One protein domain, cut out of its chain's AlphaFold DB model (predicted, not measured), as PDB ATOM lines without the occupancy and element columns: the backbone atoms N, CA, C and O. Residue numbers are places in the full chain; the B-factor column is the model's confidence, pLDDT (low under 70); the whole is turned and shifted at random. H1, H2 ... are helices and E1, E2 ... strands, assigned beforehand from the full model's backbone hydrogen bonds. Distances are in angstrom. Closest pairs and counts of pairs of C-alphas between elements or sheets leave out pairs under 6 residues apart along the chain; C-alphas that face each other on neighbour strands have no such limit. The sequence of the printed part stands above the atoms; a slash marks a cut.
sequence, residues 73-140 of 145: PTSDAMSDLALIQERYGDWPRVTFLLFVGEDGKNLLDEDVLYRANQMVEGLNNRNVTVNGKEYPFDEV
ATOM      1  N   PRO A  73      55.360   1.433 -23.618       89.25
ATOM      2  CA  PRO A  73      56.387   0.386 -23.599       89.25
ATOM      3  C   PRO A  73      57.770   0.872 -23.149       89.25
ATOM      4  O   PRO A  73      58.529   0.121 -22.556       89.25
ATOM      5  N   THR A  74      58.085   2.144 -23.404       92.75
ATOM      6  CA  THR A  74      59.363   2.787 -23.059       92.75
ATOM      7  C   THR A  74      59.282   3.681 -21.820       92.75
ATOM      8  O   THR A  74      60.043   4.636 -21.698       92.75
ATOM      9  N   SER A  75      58.309   3.452 -20.938       94.50
ATOM     10  CA  SER A  75      58.242   4.154 -19.649       94.50
ATOM     11  C   SER A  75      59.183   3.534 -18.621       94.50
ATOM     12  O   SER A  75      59.391   2.321 -18.631       94.50
ATOM     13  N   ASP A  76      59.664   4.360 -17.689       96.12
ATOM     14  CA  ASP A  76      60.541   3.924 -16.593       96.12
ATOM     15  C   ASP A  76      59.895   2.800 -15.756       96.12
ATOM     16  O   ASP A  76      60.542   1.827 -15.383       96.12
ATOM     17  N   ALA A  77      58.572   2.857 -15.560       93.00
ATOM     18  CA  ALA A  77      57.826   1.815 -14.856       93.00
ATOM     19  C   ALA A  77      57.874   0.450 -15.569       93.00
ATOM     20  O   ALA A  77      57.904  -0.588 -14.911       93.00
ATOM     21  N   MET A  78      57.883   0.432 -16.907       93.44
ATOM     22  CA  MET A  78      57.991  -0.812 -17.674       93.44
ATOM     23  C   MET A  78      59.420  -1.357 -17.672       93.44
ATOM     24  O   MET A  78      59.587  -2.575 -17.621       93.44
ATOM     25  N   SER A  79      60.443  -0.494 -17.673       93.94
ATOM     26  CA  SER A  79      61.831  -0.948 -17.509       93.94
ATOM     27  C   SER A  79      62.088  -1.512 -16.115       93.94
ATOM     28  O   SER A  79      62.704  -2.571 -15.998       93.94
ATOM     29  N   ASP A  80      61.559  -0.876 -15.068       94.38
ATOM     30  CA  ASP A  80      61.678  -1.377 -13.697       94.38
ATOM     31  C   ASP A  80      60.956  -2.720 -13.540       94.38
ATOM     32  O   ASP A  80      61.490  -3.657 -12.945       94.38
ATOM     33  N   LEU A  81      59.764  -2.849 -14.132       92.12
ATOM     34  CA  LEU A  81      59.023  -4.106 -14.144       92.12
ATOM     35  C   LEU A  81      59.807  -5.221 -14.848       92.12
ATOM     36  O   LEU A  81      59.863  -6.332 -14.321       92.12
ATOM     37  N   ALA A  82      60.436  -4.931 -15.991       92.44
ATOM     38  CA  ALA A  82      61.252  -5.900 -16.721       92.44
ATOM     39  C   ALA A  82      62.462  -6.365 -15.893       92.44
ATOM     40  O   ALA A  82      62.717  -7.565 -15.812       92.44
ATOM     41  N   LEU A  83      63.148  -5.441 -15.210       94.44
ATOM     42  CA  LEU A  83      64.261  -5.766 -14.310       94.44
ATOM     43  C   LEU A  83      63.818  -6.648 -13.132       94.44
ATOM     44  O   LEU A  83      64.522  -7.586 -12.752       94.44
ATOM     45  N   ILE A  84      62.649  -6.367 -12.549       93.50
ATOM     46  CA  ILE A  84      62.083  -7.187 -11.468       93.50
ATOM     47  C   ILE A  84      61.738  -8.587 -11.987       93.50
ATOM     48  O   ILE A  84      62.092  -9.571 -11.338       93.50
ATOM     49  N   GLN A  85      61.090  -8.681 -13.152       93.81
ATOM     50  CA  GLN A  85      60.695  -9.957 -13.756       93.81
ATOM     51  C   GLN A  85      61.897 -10.822 -14.141       93.81
ATOM     52  O   GLN A  85      61.879 -12.029 -13.917       93.81
ATOM     53  N   GLU A  86      62.964 -10.217 -14.662       94.81
ATOM     54  CA  GLU A  86      64.203 -10.928 -14.983       94.81
ATOM     55  C   GLU A  86      64.856 -11.527 -13.728       94.81
ATOM     56  O   GLU A  86      65.365 -12.647 -13.758       94.81
ATOM     57  N   ARG A  87      64.824 -10.797 -12.607       94.12
ATOM     58  CA  ARG A  87      65.548 -11.183 -11.390       94.12
ATOM     59  C   ARG A  87      64.765 -12.097 -10.454       94.12
ATOM     60  O   ARG A  87      65.369 -12.938  -9.791       94.12
ATOM     61  N   TYR A  88      63.454 -11.904 -10.362       92.19
ATOM     62  CA  TYR A  88      62.592 -12.578  -9.387       92.19
ATOM     63  C   TYR A  88      61.491 -13.423 -10.035       92.19
ATOM     64  O   TYR A  88      60.749 -14.098  -9.325       92.19
ATOM     65  N   GLY A  89      61.400 -13.423 -11.366       90.38
ATOM     66  CA  GLY A  89      60.297 -14.034 -12.094       90.38
ATOM     67  C   GLY A  89      59.041 -13.164 -12.089       90.38
ATOM     68  O   GLY A  89      59.025 -12.023 -11.624       90.38
ATOM     69  N   ASP A  90      57.962 -13.711 -12.639       88.38
ATOM     70  CA  ASP A  90      56.689 -13.006 -12.699       88.38
ATOM     71  C   ASP A  90      56.063 -12.807 -11.320       88.38
ATOM     72  O   ASP A  90      56.091 -13.682 -10.452       88.38
ATOM     73  N   TRP A  91      55.410 -11.655 -11.153       85.12
ATOM     74  CA  TRP A  91      54.568 -11.413  -9.989       85.12
ATOM     75  C   TRP A  91      53.478 -12.488  -9.891       85.12
ATOM     76  O   TRP A  91      52.772 -12.725 -10.883       85.12
ATOM     77  N   PRO A  92      53.291 -13.111  -8.712       88.62
ATOM     78  CA  PRO A  92      52.259 -14.117  -8.535       88.62
ATOM     79  C   PRO A  92      50.883 -13.507  -8.792       88.62
ATOM     80  O   PRO A  92      50.587 -12.379  -8.387       88.62
ATOM     81  N   ARG A  93      50.017 -14.268  -9.460       87.62
ATOM     82  CA  ARG A  93      48.611 -13.890  -9.603       87.62
ATOM     83  C   ARG A  93      47.928 -14.094  -8.262       87.62
ATOM     84  O   ARG A  93      47.918 -15.206  -7.742       87.62
ATOM     85  N   VAL A  94      47.363 -13.022  -7.718       88.81
ATOM     86  CA  VAL A  94      46.695 -13.059  -6.419       88.81
ATOM     87  C   VAL A  94      45.185 -13.033  -6.615       88.81
ATOM     88  O   VAL A  94      44.659 -12.165  -7.312       88.81
ATOM     89  N   THR A  95      44.501 -13.981  -5.981       86.50
ATOM     90  CA  THR A  95      43.040 -14.084  -5.959       86.50
ATOM     91  C   THR A  95      42.587 -14.058  -4.507       86.50
ATOM     92  O   THR A  95      43.101 -14.818  -3.691       86.50
ATOM     93  N   PHE A  96      41.621 -13.199  -4.185       86.44
ATOM     94  CA  PHE A  96      41.086 -13.062  -2.832       86.44
ATOM     95  C   PHE A  96      39.619 -13.481  -2.786       86.44
ATOM     96  O   PHE A  96      38.859 -13.211  -3.717       86.44
ATOM     97  N   LEU A  97      39.221 -14.099  -1.675       85.75
ATOM     98  CA  LEU A  97      37.824 -14.326  -1.323       85.75
ATOM     99  C   LEU A  97      37.480 -13.411  -0.153       85.75
ATOM    100  O   LEU A  97      38.156 -13.436   0.874       85.75
ATOM    101  N   LEU A  98      36.441 -12.598  -0.322       87.31
ATOM    102  CA  LEU A  98      35.947 -11.705   0.717       87.31
ATOM    103  C   LEU A  98      34.629 -12.260   1.257       87.31
ATOM    104  O   LEU A  98      33.641 -12.332   0.527       87.31
ATOM    105  N   PHE A  99      34.615 -12.632   2.534       85.06
ATOM    106  CA  PHE A  99      33.396 -13.013   3.239       85.06
ATOM    107  C   PHE A  99      32.833 -11.788   3.953       85.06
ATOM    108  O   PHE A  99      33.542 -11.122   4.705       85.06
ATOM    109  N   VAL A 100      31.563 -11.485   3.701       85.81
ATOM    110  CA  VAL A 100      30.856 -10.353   4.307       85.81
ATOM    111  C   VAL A 100      29.666 -10.908   5.075       85.81
ATOM    112  O   VAL A 100      28.888 -11.687   4.529       85.81
ATOM    113  N   GLY A 101      29.564 -10.551   6.355       82.06
ATOM    114  CA  GLY A 101      28.462 -10.970   7.212       82.06
ATOM    115  C   GLY A 101      27.206 -10.172   6.885       82.06
ATOM    116  O   GLY A 101      27.279  -8.969   6.650       82.06
ATOM    117  N   GLU A 102      26.059 -10.841   6.871       83.19
ATOM    118  CA  GLU A 102      24.764 -10.157   6.888       83.19
ATOM    119  C   GLU A 102      24.515  -9.546   8.276       83.19
ATOM    120  O   GLU A 102      25.049 -10.034   9.276       83.19
ATOM    121  N   ASP A 103      23.686  -8.500   8.342       79.75
ATOM    122  CA  ASP A 103      23.379  -7.792   9.588       79.75
ATOM    123  C   ASP A 103      23.012  -8.754  10.728       79.75
ATOM    124  O   ASP A 103      22.102  -9.579  10.624       79.75
ATOM    125  N   GLY A 104      23.738  -8.628  11.843       72.69
ATOM    126  CA  GLY A 104      23.525  -9.426  13.051       72.69
ATOM    127  C   GLY A 104      24.201 -10.801  13.069       72.69
ATOM    128  O   GLY A 104      24.116 -11.469  14.098       72.69
ATOM    129  N   LYS A 105      24.895 -11.222  12.002       78.31
ATOM    130  CA  LYS A 105      25.707 -12.452  11.996       78.31
ATOM    131  C   LYS A 105      27.181 -12.134  12.207       78.31
ATOM    132  O   LYS A 105      27.752 -11.294  11.509       78.31
ATOM    133  N   ASN A 106      27.812 -12.831  13.142       85.06
ATOM    134  CA  ASN A 106      29.239 -12.699  13.368       85.06
ATOM    135  C   ASN A 106      29.989 -13.662  12.437       85.06
ATOM    136  O   ASN A 106      29.748 -14.864  12.420       85.06
ATOM    137  N   LEU A 107      30.926 -13.135  11.647       88.81
ATOM    138  CA  LEU A 107      31.745 -13.942  10.732       88.81
ATOM    139  C   LEU A 107      32.667 -14.933  11.457       88.81
ATOM    140  O   LEU A 107      33.212 -15.834  10.826       88.81
ATOM    141  N   LEU A 108      32.856 -14.741  12.764       90.00
ATOM    142  CA  LEU A 108      33.660 -15.607  13.619       90.00
ATOM    143  C   LEU A 108      32.838 -16.711  14.297       90.00
ATOM    144  O   LEU A 108      33.392 -17.448  15.111       90.00
ATOM    145  N   ASP A 109      31.543 -16.823  13.989       90.50
ATOM    146  CA  ASP A 109      30.720 -17.920  14.492       90.50
ATOM    147  C   ASP A 109      31.197 -19.260  13.905       90.50
ATOM    148  O   ASP A 109      31.633 -19.356  12.752       90.50
ATOM    149  N   GLU A 110      31.146 -20.311  14.724       91.75
ATOM    150  CA  GLU A 110      31.728 -21.620  14.408       91.75
ATOM    151  C   GLU A 110      31.145 -22.229  13.127       91.75
ATOM    152  O   GLU A 110      31.877 -22.794  12.313       91.75
ATOM    153  N   ASP A 111      29.840 -22.076  12.901       89.88
ATOM    154  CA  ASP A 111      29.166 -22.592  11.713       89.88
ATOM    155  C   ASP A 111      29.598 -21.858  10.435       89.88
ATOM    156  O   ASP A 111      29.733 -22.482   9.374       89.88
ATOM    157  N   VAL A 112      29.862 -20.551  10.528       89.00
ATOM    158  CA  VAL A 112      30.371 -19.734   9.419       89.00
ATOM    159  C   VAL A 112      31.804 -20.137   9.085       89.00
ATOM    160  O   VAL A 112      32.111 -20.388   7.916       89.00
ATOM    161  N   LEU A 113      32.663 -20.273  10.097       91.50
ATOM    162  CA  LEU A 113      34.050 -20.711   9.921       91.50
ATOM    163  C   LEU A 113      34.132 -22.135   9.358       91.50
ATOM    164  O   LEU A 113      34.930 -22.394   8.456       91.50
ATOM    165  N   TYR A 114      33.270 -23.042   9.822       93.56
ATOM    166  CA  TYR A 114      33.190 -24.405   9.300       93.56
ATOM    167  C   TYR A 114      32.840 -24.422   7.806       93.56
ATOM    168  O   TYR A 114      33.508 -25.088   7.011       93.56
ATOM    169  N   ARG A 115      31.833 -23.644   7.393       88.75
ATOM    170  CA  ARG A 115      31.445 -23.520   5.978       88.75
ATOM    171  C   ARG A 115      32.540 -22.871   5.134       88.75
ATOM    172  O   ARG A 115      32.779 -23.312   4.009       88.75
ATOM    173  N   ALA A 116      33.216 -21.853   5.665       90.12
ATOM    174  CA  ALA A 116      34.350 -21.226   4.993       90.12
ATOM    175  C   ALA A 116      35.490 -22.237   4.780       90.12
ATOM    176  O   ALA A 116      36.028 -22.322   3.677       90.12
ATOM    177  N   ASN A 117      35.795 -23.067   5.783       91.31
ATOM    178  CA  ASN A 117      36.795 -24.126   5.654       91.31
ATOM    179  C   ASN A 117      36.404 -25.164   4.587       91.31
ATOM    180  O   ASN A 117      37.217 -25.484   3.721       91.31
ATOM    181  N   GLN A 118      35.145 -25.617   4.571       93.06
ATOM    182  CA  GLN A 118      34.653 -26.527   3.525       93.06
ATOM    183  C   GLN A 118      34.798 -25.935   2.115       93.06
ATOM    184  O   GLN A 118      35.123 -26.649   1.167       93.06
ATOM    185  N   MET A 119      34.578 -24.626   1.961       89.81
ATOM    186  CA  MET A 119      34.773 -23.945   0.682       89.81
ATOM    187  C   MET A 119      36.248 -23.938   0.261       89.81
ATOM    188  O   MET A 119      36.541 -24.195  -0.907       89.81
ATOM    189  N   VAL A 120      37.172 -23.677   1.191       88.88
ATOM    190  CA  VAL A 120      38.619 -23.695   0.918       88.88
ATOM    191  C   VAL A 120      39.084 -25.097   0.520       88.88
ATOM    192  O   VAL A 120      39.769 -25.244  -0.491       88.88
ATOM    193  N   GLU A 121      38.662 -26.136   1.240       89.38
ATOM    194  CA  GLU A 121      38.959 -27.530   0.881       89.38
ATOM    195  C   GLU A 121      38.413 -27.885  -0.508       89.38
ATOM    196  O   GLU A 121      39.108 -28.485  -1.331       89.38
ATOM    197  N   GLY A 122      37.186 -27.451  -0.805       88.06
ATOM    198  CA  GLY A 122      36.568 -27.638  -2.113       88.06
ATOM    199  C   GLY A 122      37.316 -26.942  -3.251       88.06
ATOM    200  O   GLY A 122      37.276 -27.436  -4.374       88.06
ATOM    201  N   LEU A 123      37.994 -25.821  -2.993       85.94
ATOM    202  CA  LEU A 123      38.827 -25.124  -3.980       85.94
ATOM    203  C   LEU A 123      40.190 -25.794  -4.159       85.94
ATOM    204  O   LEU A 123      40.624 -25.965  -5.297       85.94
ATOM    205  N   ASN A 124      40.820 -26.225  -3.065       84.81
ATOM    206  CA  ASN A 124      42.115 -26.908  -3.100       84.81
ATOM    207  C   ASN A 124      42.060 -28.235  -3.869       84.81
ATOM    208  O   ASN A 124      43.046 -28.630  -4.483       84.81
ATOM    209  N   ASN A 125      40.900 -28.892  -3.885       86.88
ATOM    210  CA  ASN A 125      40.691 -30.158  -4.586       86.88
ATOM    211  C   ASN A 125      40.210 -29.993  -6.043       86.88
ATOM    212  O   ASN A 125      39.793 -30.973  -6.661       86.88
ATOM    213  N   ARG A 126      40.207 -28.772  -6.605       84.75
ATOM    214  CA  ARG A 126      39.805 -28.562  -8.005       84.75
ATOM    215  C   ARG A 126      40.955 -28.801  -8.973       84.75
ATOM    216  O   ARG A 126      42.040 -28.247  -8.820       84.75
ATOM    217  N   ASN A 127      40.624 -29.500 -10.056       87.75
ATOM    218  CA  ASN A 127      41.456 -29.604 -11.244       87.75
ATOM    219  C   ASN A 127      40.925 -28.664 -12.327       87.75
ATOM    220  O   ASN A 127      39.714 -28.548 -12.535       87.75
ATOM    221  N   VAL A 128      41.837 -28.001 -13.032       86.69
ATOM    222  CA  VAL A 128      41.524 -27.164 -14.191       86.69
ATOM    223  C   VAL A 128      42.088 -27.827 -15.438       86.69
ATOM    224  O   VAL A 128      43.281 -28.108 -15.515       86.69
ATOM    225  N   THR A 129      41.241 -28.063 -16.438       87.44
ATOM    226  CA  THR A 129      41.672 -28.622 -17.723       87.44
ATOM    227  C   THR A 129      42.039 -27.499 -18.689       87.44
ATOM    228  O   THR A 129      41.193 -26.682 -19.052       87.44
ATOM    229  N   VAL A 130      43.291 -27.474 -19.147       88.81
ATOM    230  CA  VAL A 130      43.785 -26.541 -20.168       88.81
ATOM    231  C   VAL A 130      44.395 -27.358 -21.303       88.81
ATOM    232  O   VAL A 130      45.300 -28.157 -21.081       88.81
ATOM    233  N   ASN A 131      43.888 -27.183 -22.528       91.12
ATOM    234  CA  ASN A 131      44.357 -27.899 -23.727       91.12
ATOM    235  C   ASN A 131      44.373 -29.435 -23.580       91.12
ATOM    236  O   ASN A 131      45.279 -30.106 -24.067       91.12
ATOM    237  N   GLY A 132      43.380 -29.999 -22.884       90.44
ATOM    238  CA  GLY A 132      43.261 -31.445 -22.663       90.44
ATOM    239  C   GLY A 132      44.173 -32.013 -21.570       90.44
ATOM    240  O   GLY A 132      44.109 -33.211 -21.309       90.44
ATOM    241  N   LYS A 133      44.984 -31.181 -20.904       91.94
ATOM    242  CA  LYS A 133      45.756 -31.562 -19.718       91.94
ATOM    243  C   LYS A 133      45.090 -31.012 -18.461       91.94
ATOM    244  O   LYS A 133      44.693 -29.849 -18.431       91.94
ATOM    245  N   GLU A 134      44.962 -31.846 -17.435       91.00
ATOM    246  CA  GLU A 134      44.488 -31.419 -16.119       91.00
ATOM    247  C   GLU A 134      45.639 -30.897 -15.265       91.00
ATOM    248  O   GLU A 134      46.720 -31.487 -15.234       91.00
ATOM    249  N   TYR A 135      45.374 -29.791 -14.579       89.62
ATOM    250  CA  TYR A 135      46.274 -29.159 -13.631       89.62
ATOM    251  C   TYR A 135      45.569 -29.067 -12.277       89.62
ATOM    252  O   TYR A 135      44.532 -28.395 -12.189       89.62
ATOM    253  N   PRO A 136      46.080 -29.735 -11.235       88.31
ATOM    254  CA  PRO A 136      45.563 -29.573  -9.888       88.31
ATOM    255  C   PRO A 136      45.960 -28.200  -9.325       88.31
ATOM    256  O   PRO A 136      46.931 -27.571  -9.757       88.31
ATOM    257  N   PHE A 137      45.178 -27.703  -8.368       85.25
ATOM    258  CA  PHE A 137      45.368 -26.368  -7.796       85.25
ATOM    259  C   PHE A 137      46.751 -26.172  -7.146       85.25
ATOM    260  O   PHE A 137      47.338 -25.092  -7.240       85.25
ATOM    261  N   ASP A 138      47.298 -27.216  -6.527       84.06
ATOM    262  CA  ASP A 138      48.579 -27.200  -5.815       84.06
ATOM    263  C   ASP A 138      49.813 -27.138  -6.733       84.06
ATOM    264  O   ASP A 138      50.892 -26.745  -6.278       84.06
ATOM    265  N   GLU A 139      49.666 -27.505  -8.008       84.75
ATOM    266  CA  GLU A 139      50.709 -27.355  -9.031       84.75
ATOM    267  C   GLU A 139      50.799 -25.922  -9.565       84.75
ATOM    268  O   GLU A 139      51.869 -25.484  -9.989       84.75
ATOM    269  N   VAL A 140      49.684 -25.185  -9.558       83.94
ATOM    270  CA  VAL A 140      49.610 -23.825 -10.116       83.94
ATOM    271  C   VAL A 140      49.882 -22.761  -9.050       83.94
ATOM    272  O   VAL A 140      50.381 -21.678  -9.363       83.94
TER     273      VAL A 140
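Overview. This is residues 73 to 140 of the 145 residues of an uncharacterized protein of Vitrella brassicaformis (strain CCMP3155) (UniProt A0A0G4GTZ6). An open V of chain: helix H1 sits at one end, a long unnamed stretch, residues 89 to 109, runs away from it to the far end, and there the chain folds back into H2, with the small hairpin of E1 and E2 and the short helix H3 beyond H2's last residues. Most of H1 sticks out, with residues 76 to 80 and 83 to 88 standing free, and H1 touches no helix. The printed part has 68 residues with three named helices and two named strands, in the order H1, H2, E1, E2, H3; the two strands make one antiparallel sheet, and the class is mostly helix. The whole is extended, with a radius of gyration of the C-alphas of 19.1 A, and flat, with spans of 52 by 35 by 18 A.

Along the chain. H1 is residues 76 to 88, 18.1 A from first to last C-alpha, and its C-alpha 76 is at (60.541, 3.924, -16.593). Residues 89 to 109 hold no named element. H2, the longest helix, is residues 110 to 124, 21.0 A long, with C-alpha 110 at (31.728, -21.620, 14.408). E1 is residues 127 to 130, 9.7 A, and E2 is residues 133 to 136, 10.0 A. H3 is residues 137 to 140, 5.5 A, and C-alpha 140 is at (49.610, -23.825, -10.116).

Arrangement. H1 is apart from H2, E1, E2 and H3. H2 and H3 only just touch, with 3 pairs of C-alphas within 8 A, and H2 does so with residues 123 to 124 alone; the closest C-alphas are those of Asn 124 and Phe 137, 5.7 A apart. H2 and E2 are apart, but only just, at 8.1 A. E1 and E2 form a hairpin, antiparallel with 148 degrees between their directions. N 128 and O 135, 2.9 A apart, and N 135 and O 128, 2.8 A apart, are within hydrogen-bond range. The closest C-alphas of E1 and H3 are those of Asn 127 and Phe 137, 6.1 A apart. In H1 and H2 every O i to N i+4 pair is within hydrogen-bond range; H3 is too short for such a pair, and its 1 pair of O i and N i+3 is within range.

Size, cuts and confidence. The two C-alphas farthest apart, those of Thr 74 and Asp 111, are 52.6 A apart. Without residues 73 to 80 and 83 to 89, which stand free, the body of 53 residues spans 45 by 31 by 14 A. The link from H1 to H2, 21 residues, is long; the links H2 to E1, E1 to E2 and E2 to H3 are tight. The printed part has no cut. The mean pLDDT of the printed part is 88.8, and no printed residue is under 70.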